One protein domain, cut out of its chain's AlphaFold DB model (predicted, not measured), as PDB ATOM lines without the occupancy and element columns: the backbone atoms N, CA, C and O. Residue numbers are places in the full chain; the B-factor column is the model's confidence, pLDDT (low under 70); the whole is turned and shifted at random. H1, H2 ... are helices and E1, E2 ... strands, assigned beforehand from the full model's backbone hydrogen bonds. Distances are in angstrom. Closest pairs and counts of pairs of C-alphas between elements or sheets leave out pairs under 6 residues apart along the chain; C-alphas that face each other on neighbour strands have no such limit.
ATOM      1  N   VAL A  21      63.374 111.645 130.085       79.88
ATOM      2  CA  VAL A  21      64.197 111.467 131.280       79.88
ATOM      3  C   VAL A  21      64.204 109.988 131.643       79.88
ATOM      4  O   VAL A  21      63.181 109.310 131.548       79.88
ATOM      5  N   TYR A  22      65.370 109.482 132.041       82.06
ATOM      6  CA  TYR A  22      65.461 108.150 132.622       82.06
ATOM      7  C   TYR A  22      65.090 108.238 134.102       82.06
ATOM      8  O   TYR A  22      65.679 109.029 134.836       82.06
ATOM      9  N   LYS A  23      64.101 107.453 134.532       81.62
ATOM     10  CA  LYS A  23      63.698 107.342 135.933       81.62
ATOM     11  C   LYS A  23      63.955 105.920 136.429       81.62
ATOM     12  O   LYS A  23      63.167 105.008 136.179       81.62
ATOM     13  N   GLU A  24      65.025 105.773 137.197       80.88
ATOM     14  CA  GLU A  24      65.500 104.501 137.751       80.88
ATOM     15  C   GLU A  24      64.435 103.769 138.584       80.88
ATOM     16  O   GLU A  24      64.172 102.596 138.346       80.88
ATOM     17  N   ARG A  25      63.681 104.487 139.431       80.31
ATOM     18  CA  ARG A  25      62.606 103.901 140.262       80.31
ATOM     19  C   ARG A  25      61.549 103.125 139.463       80.31
ATOM     20  O   ARG A  25      60.969 102.163 139.964       80.31
ATOM     21  N   PHE A  26      61.240 103.561 138.238       77.50
ATOM     22  CA  PHE A  26      60.281 102.851 137.383       77.50
ATOM     23  C   PHE A  26      60.899 101.604 136.764       77.50
ATOM     24  O   PHE A  26      60.213 100.590 136.642       77.50
ATOM     25  N   ALA A  27      62.178 101.689 136.411       80.88
ATOM     26  CA  ALA A  27      62.947 100.598 135.851       80.88
ATOM     27  C   ALA A  27      63.150  99.481 136.889       80.88
ATOM     28  O   ALA A  27      62.727  98.354 136.644       80.88
ATOM     29  N   ASP A  28      63.660  99.800 138.082       81.75
ATOM     30  CA  ASP A  28      63.929  98.814 139.140       81.75
ATOM     31  C   ASP A  28      62.666  98.101 139.596       81.75
ATOM     32  O   ASP A  28      62.661  96.898 139.821       81.75
ATOM     33  N   SER A  29      61.552  98.825 139.687       79.31
ATOM     34  CA  SER A  29      60.293  98.218 140.095       79.31
ATOM     35  C   SER A  29      59.724  97.266 139.033       79.31
ATOM     36  O   SER A  29      59.062  96.291 139.385       79.31
ATOM     37  N   ALA A  30      59.988  97.514 137.745       78.88
ATOM     38  CA  ALA A  30      59.655  96.567 136.685       78.88
ATOM     39  C   ALA A  30      60.574  95.336 136.731       78.88
ATOM     40  O   ALA A  30      60.079  94.216 136.665       78.88
ATOM     41  N   VAL A  31      61.883  95.537 136.912       80.31
ATOM     42  CA  VAL A  31      62.868  94.450 137.047       80.31
ATOM     43  C   VAL A  31      62.546  93.566 138.252       80.31
ATOM     44  O   VAL A  31      62.440  92.352 138.109       80.31
ATOM     45  N   TYR A  32      62.280  94.172 139.410       78.62
ATOM     46  CA  TYR A  32      61.885  93.470 140.629       78.62
ATOM     47  C   TYR A  32      60.624  92.628 140.426       78.62
ATOM     48  O   TYR A  32      60.574  91.474 140.841       78.62
ATOM     49  N   PHE A  33      59.609  93.174 139.748       77.44
ATOM     50  CA  PHE A  33      58.392  92.416 139.472       77.44
ATOM     51  C   PHE A  33      58.677  91.177 138.619       77.44
ATOM     52  O   PHE A  33      58.128  90.117 138.904       77.44
ATOM     53  N   VAL A  34      59.502  91.307 137.576       76.25
ATOM     54  CA  VAL A  34      59.796  90.198 136.657       76.25
ATOM     55  C   VAL A  34      60.676  89.144 137.329       76.25
ATOM     56  O   VAL A  34      60.382  87.963 137.185       76.25
ATOM     57  N   ASN A  35      61.672  89.552 138.122       74.94
ATOM     58  CA  ASN A  35      62.486  88.640 138.939       74.94
ATOM     59  C   ASN A  35      61.633  87.844 139.943       74.94
ATOM     60  O   ASN A  35      61.899  86.677 140.218       74.94
ATOM     61  N   ASN A  36      60.565  88.453 140.470       74.50
ATOM     62  CA  ASN A  36      59.662  87.794 141.414       74.50
ATOM     63  C   ASN A  36      58.678  86.810 140.746       74.50
ATOM     64  O   ASN A  36      57.871  86.170 141.425       74.50
ATOM     65  N   LEU A  37      58.700  86.686 139.414       71.38
ATOM     66  CA  LEU A  37      57.920  85.671 138.718       71.38
ATOM     67  C   LEU A  37      58.619  84.321 138.837       71.38
ATOM     68  O   LEU A  37      59.814  84.185 138.598       71.38
ATOM     69  N   ARG A  38      57.835  83.304 139.186       65.50
ATOM     70  CA  ARG A  38      58.322  81.933 139.327       65.50
ATOM     71  C   ARG A  38      58.113  81.175 138.029       65.50
ATOM     72  O   ARG A  38      57.068  81.300 137.381       65.50
ATOM     73  N   HIS A  39      59.078  80.334 137.678       64.25
ATOM     74  CA  HIS A  39      58.918  79.421 136.556       64.25
ATOM     75  C   HIS A  39      57.746  78.465 136.811       64.25
ATOM     76  O   HIS A  39      57.737  77.695 137.770       64.25
ATOM     77  N   THR A  40      56.750  78.498 135.925       56.38
ATOM     78  CA  THR A  40      55.531  77.680 136.041       56.38
ATOM     79  C   THR A  40      55.679  76.278 135.449       56.38
ATOM     80  O   THR A  40      54.806  75.440 135.662       56.38
ATOM     81  N   LYS A  41      56.753  75.992 134.693       50.75
ATOM     82  CA  LYS A  41      56.974  74.697 134.020       50.75
ATOM     83  C   LYS A  41      58.460  74.341 133.910       50.75
ATOM     84  O   LYS A  41      59.288  75.211 133.664       50.75
ATOM     85  N   GLY A  42      58.766  73.043 133.963       59.31
ATOM     86  CA  GLY A  42      60.103  72.486 133.711       59.31
ATOM     87  C   GLY A  42      60.845  72.068 134.981       59.31
ATOM     88  O   GLY A  42      60.274  72.043 136.065       59.31
ATOM     89  N   ARG A  43      62.134  71.727 134.844       50.09
ATOM     90  CA  ARG A  43      62.984  71.269 135.963       50.09
ATOM     91  C   ARG A  43      63.315  72.347 137.005       50.09
ATOM     92  O   ARG A  43      63.881  72.013 138.032       50.09
ATOM     93  N   TRP A  44      62.948  73.596 136.733       55.44
ATOM     94  CA  TRP A  44      63.192  74.772 137.578       55.44
ATOM     95  C   TRP A  44      61.889  75.308 138.186       55.44
ATOM     96  O   TRP A  44      61.764  76.487 138.496       55.44
ATOM     97  N   TYR A  45      60.874  74.445 138.279       53.16
ATOM     98  CA  TYR A  45      59.569  74.784 138.827       53.16
ATOM     99  C   TYR A  45      59.709  75.325 140.251       53.16
ATOM    100  O   TYR A  45      60.145  74.616 141.154       53.16
ATOM    101  N   GLY A  46      59.309  76.581 140.440       61.88
ATOM    102  CA  GLY A  46      59.335  77.239 141.741       61.88
ATOM    103  C   GLY A  46      60.587  78.062 142.051       61.88
ATOM    104  O   GLY A  46      60.535  78.787 143.045       61.88
ATOM    105  N   GLU A  47      61.628  78.027 141.219       64.56
ATOM    106  CA  GLU A  47      62.779  78.932 141.344       64.56
ATOM    107  C   GLU A  47      62.417  80.350 140.848       64.56
ATOM    108  O   GLU A  47      61.598  80.484 139.917       64.56
ATOM    109  N   PRO A  48      62.969  81.409 141.470       64.88
ATOM    110  CA  PRO A  48      62.844  82.775 140.978       64.88
ATOM    111  C   PRO A  48      63.562  82.934 139.634       64.88
ATOM    112  O   PRO A  48      64.596  82.317 139.378       64.88
ATOM    113  N   PHE A  49      62.988  83.750 138.754       67.56
ATOM    114  CA  PHE A  49      63.555  84.000 137.435       67.56
ATOM    115  C   PHE A  49      64.753  84.949 137.547       67.56
ATOM    116  O   PHE A  49      64.583  86.088 137.970       67.56
ATOM    117  N   GLU A  50      65.946  84.525 137.125       68.50
ATOM    118  CA  GLU A  50      67.078  85.444 136.946       68.50
ATOM    119  C   GLU A  50      67.028  86.067 135.547       68.50
ATOM    120  O   GLU A  50      67.214  85.380 134.537       68.50
ATOM    121  N   LEU A  51      66.802  87.382 135.470       70.56
ATOM    122  CA  LEU A  51      66.937  88.090 134.200       70.56
ATOM    123  C   LEU A  51      68.387  88.088 133.711       70.56
ATOM    124  O   LEU A  51      69.330  88.355 134.451       70.56
ATOM    125  N   ILE A  52      68.544  87.867 132.408       77.88
ATOM    126  CA  ILE A  52      69.816  88.067 131.717       77.88
ATOM    127  C   ILE A  52      70.012  89.572 131.491       77.88
ATOM    128  O   ILE A  52      69.061  90.267 131.129       77.88
ATOM    129  N   ASP A  53      71.252  90.053 131.594       77.12
ATOM    130  CA  ASP A  53      71.665  91.446 131.372       77.12
ATOM    131  C   ASP A  53      70.939  92.138 130.201       77.12
ATOM    132  O   ASP A  53      70.328  93.192 130.355       77.12
ATOM    133  N   TRP A  54      70.910  91.535 129.011       75.94
ATOM    134  CA  TRP A  54      70.267  92.167 127.851       75.94
ATOM    135  C   TRP A  54      68.733  92.283 127.983       75.94
ATOM    136  O   TRP A  54      68.143  93.219 127.441       75.94
ATOM    137  N   GLN A  55      68.071  91.361 128.697       77.69
ATOM    138  CA  GLN A  55      66.624  91.421 128.950       77.69
ATOM    139  C   GLN A  55      66.305  92.531 129.945       77.69
ATOM    140  O   GLN A  55      65.372  93.310 129.728       77.69
ATOM    141  N   GLU A  56      67.107  92.627 131.007       80.88
ATOM    142  CA  GLU A  56      67.003  93.705 131.981       80.88
ATOM    143  C   GLU A  56      67.215  95.057 131.291       80.88
ATOM    144  O   GLU A  56      66.429  95.979 131.501       80.88
ATOM    145  N   GLN A  57      68.177  95.163 130.371       81.94
ATOM    146  CA  GLN A  57      68.398  96.377 129.588       81.94
ATOM    147  C   GLN A  57      67.165  96.780 128.761       81.94
ATOM    148  O   GLN A  57      66.768  97.944 128.802       81.94
ATOM    149  N   ILE A  58      66.509  95.836 128.074       81.00
ATOM    150  CA  ILE A  58      65.276  96.115 127.314       81.00
ATOM    151  C   ILE A  58      64.153  96.589 128.243       81.00
ATOM    152  O   ILE A  58      63.457  97.554 127.934       81.00
ATOM    153  N   ILE A  59      63.969  95.938 129.390       80.38
ATOM    154  CA  ILE A  59      62.938  96.302 130.371       80.38
ATOM    155  C   ILE A  59      63.221  97.696 130.948       80.38
ATOM    156  O   ILE A  59      62.313  98.529 131.018       80.38
ATOM    157  N   ARG A  60      64.481  97.998 131.280       83.00
ATOM    158  CA  ARG A  60      64.914  99.325 131.737       83.00
ATOM    159  C   ARG A  60      64.724 100.394 130.659       83.00
ATOM    160  O   ARG A  60      64.247 101.479 130.979       83.00
ATOM    161  N   ASP A  61      65.001 100.096 129.394       81.06
ATOM    162  CA  ASP A  61      64.756 101.022 128.281       81.06
ATOM    163  C   ASP A  61      63.259 101.288 128.070       81.06
ATOM    164  O   ASP A  61      62.843 102.436 127.891       81.06
ATOM    165  N   LEU A  62      62.424 100.249 128.136       78.62
ATOM    166  CA  LEU A  62      60.981 100.364 127.911       78.62
ATOM    167  C   LEU A  62      60.246 101.075 129.050       78.62
ATOM    168  O   LEU A  62      59.318 101.849 128.794       78.62
ATOM    169  N   PHE A  63      60.633 100.812 130.300       79.31
ATOM    170  CA  PHE A  63      59.929 101.330 131.478       79.31
ATOM    171  C   PHE A  63      60.639 102.493 132.166       79.31
ATOM    172  O   PHE A  63      59.969 103.317 132.788       79.31
ATOM    173  N   GLY A  64      61.960 102.591 132.039       79.88
ATOM    174  CA  GLY A  64      62.761 103.656 132.634       79.88
ATOM    175  C   GLY A  64      62.749 104.952 131.828       79.88
ATOM    176  O   GLY A  64      62.896 106.021 132.415       79.88
ATOM    177  N   ILE A  65      62.539 104.904 130.507       82.00
ATOM    178  CA  ILE A  65      62.534 106.103 129.657       82.00
ATOM    179  C   ILE A  65      61.121 106.701 129.588       82.00
ATOM    180  O   ILE A  65      60.223 106.189 128.908       82.00
ATOM    181  N   VAL A  66      60.931 107.834 130.267       80.25
ATOM    182  CA  VAL A  66      59.654 108.558 130.328       80.25
ATOM    183  C   VAL A  66      59.775 109.970 129.764       80.25
ATOM    184  O   VAL A  66      60.782 110.652 129.935       80.25
ATOM    185  N   ARG A  67      58.725 110.442 129.095       76.62
ATOM    186  CA  ARG A  67      58.595 111.813 128.610       76.62
ATOM    187  C   ARG A  67      58.406 112.750 129.801       76.62
ATOM    188  O   ARG A  67      57.564 112.485 130.657       76.62
ATOM    189  N   LYS A  68      59.172 113.846 129.844       67.56
ATOM    190  CA  LYS A  68      59.179 114.789 130.977       67.56
ATOM    191  C   LYS A  68      57.817 115.462 131.215       67.56
ATOM    192  O   LYS A  68      57.496 115.754 132.356       67.56
ATOM    193  N   PHE A  69      57.040 115.682 130.152       62.88
ATOM    194  CA  PHE A  69      55.797 116.462 130.197       62.88
ATOM    195  C   PHE A  69      54.590 115.681 130.748       62.88
ATOM    196  O   PHE A  69      53.932 116.149 131.663       62.88
ATOM    197  N   ASP A  70      54.327 114.469 130.249       64.81
ATOM    198  CA  ASP A  70      53.139 113.678 130.641       64.81
ATOM    199  C   ASP A  70      53.463 112.522 131.603       64.81
ATOM    200  O   ASP A  70      52.632 111.645 131.863       64.81
ATOM    201  N   GLU A  71      54.731 112.420 132.016       66.50
ATOM    202  CA  GLU A  71      55.298 111.281 132.758       66.50
ATOM    203  C   GLU A  71      54.976 109.918 132.126       66.50
ATOM    204  O   GLU A  71      54.873 108.879 132.781       66.50
ATOM    205  N   CYS A  72      54.764 109.945 130.818       66.62
ATOM    206  CA  CYS A  72      54.356 108.833 129.991       66.62
ATOM    207  C   CYS A  72      55.595 108.126 129.439       66.62
ATOM    208  O   CYS A  72      56.550 108.792 129.054       66.62
ATOM    209  N   ARG A  73      55.599 106.791 129.339       68.75
ATOM    210  CA  ARG A  73      56.665 106.055 128.632       68.75
ATOM    211  C   ARG A  73      56.843 106.590 127.217       68.75
ATOM    212  O   ARG A  73      55.856 106.811 126.510       68.75
ATOM    213  N   GLN A  74      58.098 106.763 126.810       70.50
ATOM    214  CA  GLN A  74      58.417 107.140 125.436       70.50
ATOM    215  C   GLN A  74      58.056 106.000 124.475       70.50
ATOM    216  O   GLN A  74      57.399 106.222 123.458       70.50
ATOM    217  N   PHE A  75      58.447 104.772 124.820       71.25
ATOM    218  CA  PHE A  75      58.172 103.588 124.018       71.25
ATOM    219  C   PHE A  75      56.798 103.016 124.369       71.25
ATOM    220  O   PHE A  75      56.570 102.504 125.464       71.25
ATOM    221  N   LYS A  76      55.863 103.118 123.422       71.50
ATOM    222  CA  LYS A  76      54.529 102.495 123.513       71.50
ATOM    223  C   LYS A  76      54.498 101.106 122.885       71.50
ATOM    224  O   LYS A  76      53.723 100.252 123.309       71.50
ATOM    225  N   THR A  77      55.352 100.898 121.888       68.06
ATOM    226  CA  THR A  77      55.447  99.659 121.127       68.06
ATOM    227  C   THR A  77      56.908  99.235 121.062       68.06
ATOM    228  O   THR A  77      57.773 100.049 120.751       68.06
ATOM    229  N   ALA A  78      57.172  97.969 121.366       69.12
ATOM    230  CA  ALA A  78      58.477  97.336 121.296       69.12
ATOM    231  C   ALA A  78      58.362  96.114 120.389       69.12
ATOM    232  O   ALA A  78      57.480  95.276 120.591       69.12
ATOM    233  N   TYR A  79      59.237  96.028 119.396       74.81
ATOM    234  CA  TYR A  79      59.390  94.839 118.577       74.81
ATOM    235  C   TYR A  79      60.703  94.171 118.968       74.81
ATOM    236  O   TYR A  79      61.764  94.772 118.817       74.81
ATOM    237  N   VAL A  80      60.619  92.963 119.523       72.12
ATOM    238  CA  VAL A  80      61.787  92.194 119.958       72.12
ATOM    239  C   VAL A  80      61.683  90.806 119.344       72.12
ATOM    240  O   VAL A  80      60.753  90.050 119.641       72.12
ATOM    241  N   GLU A  81      62.626  90.473 118.469       73.12
ATOM    242  CA  GLU A  81      62.751  89.131 117.913       73.12
ATOM    243  C   GLU A  81      63.559  88.267 118.872       73.12
ATOM    244  O   GLU A  81      64.739  88.500 119.114       73.12
ATOM    245  N   ILE A  82      62.897  87.271 119.452       72.81
ATOM    246  CA  ILE A  82      63.477  86.438 120.503       72.81
ATOM    247  C   ILE A  82      63.517  84.987 120.019       72.81
ATOM    248  O   ILE A  82      62.479  84.477 119.565       72.81
ATOM    249  N   PRO A  83      64.657  84.280 120.130       68.75
ATOM    250  CA  PRO A  83      64.749  82.863 119.782       68.75
ATOM    251  C   PRO A  83      63.824  81.986 120.639       68.75
ATOM    252  O   PRO A  83      63.324  82.389 121.691       68.75
ATOM    253  N   LYS A  84      63.563  80.744 120.217       62.44
ATOM    254  CA  LYS A  84      62.853  79.782 121.079       62.44
ATOM    255  C   LYS A  84      63.627  79.554 122.381       62.44
ATOM    256  O   LYS A  84      64.850  79.582 122.397       62.44
ATOM    257  N   LYS A  85      62.872  79.320 123.456       65.00
ATOM    258  CA  LYS A  85      63.340  79.197 124.843       65.00
ATOM    259  C   LYS A  85      63.899  80.478 125.462       65.00
ATOM    260  O   LYS A  85      64.052  80.463 126.658       65.00
ATOM    261  N   GLN A  86      64.063  81.588 124.738       67.12
ATOM    262  CA  GLN A  86      64.701  82.815 125.245       67.12
ATOM    263  C   GLN A  86      63.851  83.728 126.156       67.12
ATOM    264  O   GLN A  86      63.870  84.944 126.000       67.12
ATOM    265  N   GLY A  87      63.076  83.165 127.085       65.44
ATOM    266  CA  GLY A  87      62.375  83.971 128.096       65.44
ATOM    267  C   GLY A  87      61.267  84.895 127.543       65.44
ATOM    268  O   GLY A  87      61.150  86.065 127.908       65.44
ATOM    269  N   LYS A  88      60.456  84.398 126.594       72.81
ATOM    270  CA  LYS A  88      59.380  85.180 125.938       72.81
ATOM    271  C   LYS A  88      58.196  85.474 126.862       72.81
ATOM    272  O   LYS A  88      57.524  86.491 126.689       72.81
ATOM    273  N   SER A  89      57.908  84.562 127.784       67.12
ATOM    274  CA  SER A  89      56.773  84.670 128.706       67.12
ATOM    275  C   SER A  89      57.019  85.764 129.747       67.12
ATOM    276  O   SER A  89      56.094  86.416 130.214       67.12
ATOM    277  N   GLU A  90      58.284  86.004 130.049       68.62
ATOM    278  CA  GLU A  90      58.803  86.883 131.079       68.62
ATOM    279  C   GLU A  90      58.783  88.331 130.594       68.62
ATOM    280  O   GLU A  90      58.301  89.217 131.294       68.62
ATOM    281  N   LEU A  91      59.149  88.562 129.331       69.88
ATOM    282  CA  LEU A  91      58.918  89.851 128.675       69.88
ATOM    283  C   LEU A  91      57.429  90.169 128.515       69.88
ATOM    284  O   LEU A  91      57.025  91.318 128.698       69.88
ATOM    285  N   ALA A  92      56.594  89.168 128.217       69.88
ATOM    286  CA  ALA A  92      55.144  89.358 128.193       69.88
ATOM    287  C   ALA A  92      54.599  89.722 129.585       69.88
ATOM    288  O   ALA A  92      53.730  90.588 129.702       69.88
ATOM    289  N   ALA A  93      55.146  89.120 130.640       69.44
ATOM    290  CA  ALA A  93      54.785  89.455 132.005       69.44
ATOM    291  C   ALA A  93      55.262  90.861 132.397       69.44
ATOM    292  O   ALA A  93      54.456  91.613 132.929       69.44
ATOM    293  N   ALA A  94      56.486  91.268 132.039       70.19
ATOM    294  CA  ALA A  94      57.004  92.626 132.254       70.19
ATOM    295  C   ALA A  94      56.084  93.699 131.648       70.19
ATOM    296  O   ALA A  94      55.753  94.713 132.268       70.19
ATOM    297  N   VAL A  95      55.618  93.446 130.424       69.62
ATOM    298  CA  VAL A  95      54.609  94.262 129.742       69.62
ATOM    299  C   VAL A  95      53.299  94.301 130.529       69.62
ATOM    300  O   VAL A  95      52.715  95.377 130.690       69.62
ATOM    301  N   ALA A  96      52.830  93.149 131.014       67.44
ATOM    302  CA  ALA A  96      51.590  93.040 131.773       67.44
ATOM    303  C   ALA A  96      51.659  93.797 133.113       67.44
ATOM    304  O   ALA A  96      50.731  94.544 133.426       67.44
ATOM    305  N   SER A  97      52.769  93.715 133.858       64.19
ATOM    306  CA  SER A  97      52.989  94.477 135.105       64.19
ATOM    307  C   SER A  97      52.891  95.970 134.860       64.19
ATOM    308  O   SER A  97      52.298  96.731 135.627       64.19
ATOM    309  N   ALA A  98      53.472  96.398 133.748       61.00
ATOM    310  CA  ALA A  98      53.475  97.784 133.372       61.00
ATOM    311  C   ALA A  98      52.076  98.260 132.949       61.00
ATOM    312  O   ALA A  98      51.746  99.427 133.157       61.00
ATOM    313  N   HIS A  99      51.251  97.392 132.362       55.78
ATOM    314  CA  HIS A  99      49.854  97.709 132.075       55.78
ATOM    315  C   HIS A  99      49.025  97.828 133.362       55.78
ATOM    316  O   HIS A  99      48.278  98.791 133.515       55.78
ATOM    317  N   LEU A 100      49.213  96.903 134.310       50.06
ATOM    318  CA  LEU A 100      48.426  96.826 135.542       50.06
ATOM    319  C   LEU A 100      48.669  98.010 136.495       50.06
ATOM    320  O   LEU A 100      47.749  98.449 137.176       50.06
ATOM    321  N   ARG A 101      49.887  98.569 136.533       52.44
ATOM    322  CA  ARG A 101      50.258  99.602 137.523       52.44
ATOM    323  C   ARG A 101      49.852 101.038 137.162       52.44
ATOM    324  O   ARG A 101      50.069 101.939 137.966       52.44
ATOM    325  N   ARG A 102      49.325 101.307 135.961       47.84
ATOM    326  CA  ARG A 102      49.044 102.683 135.503       47.84
ATOM    327  C   ARG A 102      47.593 102.812 135.041       47.84
ATOM    328  O   ARG A 102      47.292 102.734 133.854       47.84
TER     329      ARG A 102
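What this domain is: This is residues 21 to 102 of the 123 residues of an uncharacterized protein of Caproicibacter fermentans (UniProt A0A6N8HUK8). Three short helices pack as a triangle, H1 set steeply slanting to the roughly parallel H2 and H3; the loop of residues 40 to 45 sticks out at one end, and the short strand E1 lies at the other. The 82 printed residues run H1, H2, E1, H3; under half are in named elements, mostly helix. The whole is compact, radius of gyration of the C-alphas 13.2 A, spanning 46 by 23 by 21 A.

How they stand to each other: Start with H1, residues 24 to 35; it touches H2, residues 53 to 64, closest at C-alphas 27 and 64, 4.4 A, a steep tilt of 50 degrees, opposite ways. With residues 30 to 34 alone H1 touches H3, residues 88 to 100, closest at C-alphas 34 and 94, 5.8 A. H2 touches H3 at a shallow tilt of 20 degrees, the same way, closest at C-alphas 59 and 94, 7.2 A. In H1, H2 and H3 every O i to N i+4 pair is within hydrogen-bond range. E1, residues 65 to 67, pairs with no named strand; residues 21 to 22 pair antiparallel with its residues 65 to 66.

Where its parts are: Find C-alpha 24 at (65.500, 104.501, 137.751), where H1 begins its 16.2 A. H2 measures 15.2 A, E1 7.0 A; H3 runs 18.7 A to C-alpha 100 at (48.426, 96.826, 135.542).

The domain as a whole: The C-alphas of Arg 43 and Phe 69, the two farthest apart, are 46.1 A apart. The printed part has no cut; the links H1 to H2 and E1 to H3 are long. The model's pLDDT is under 70 in 39 residues, among them 38 to 50 and 95 to 102.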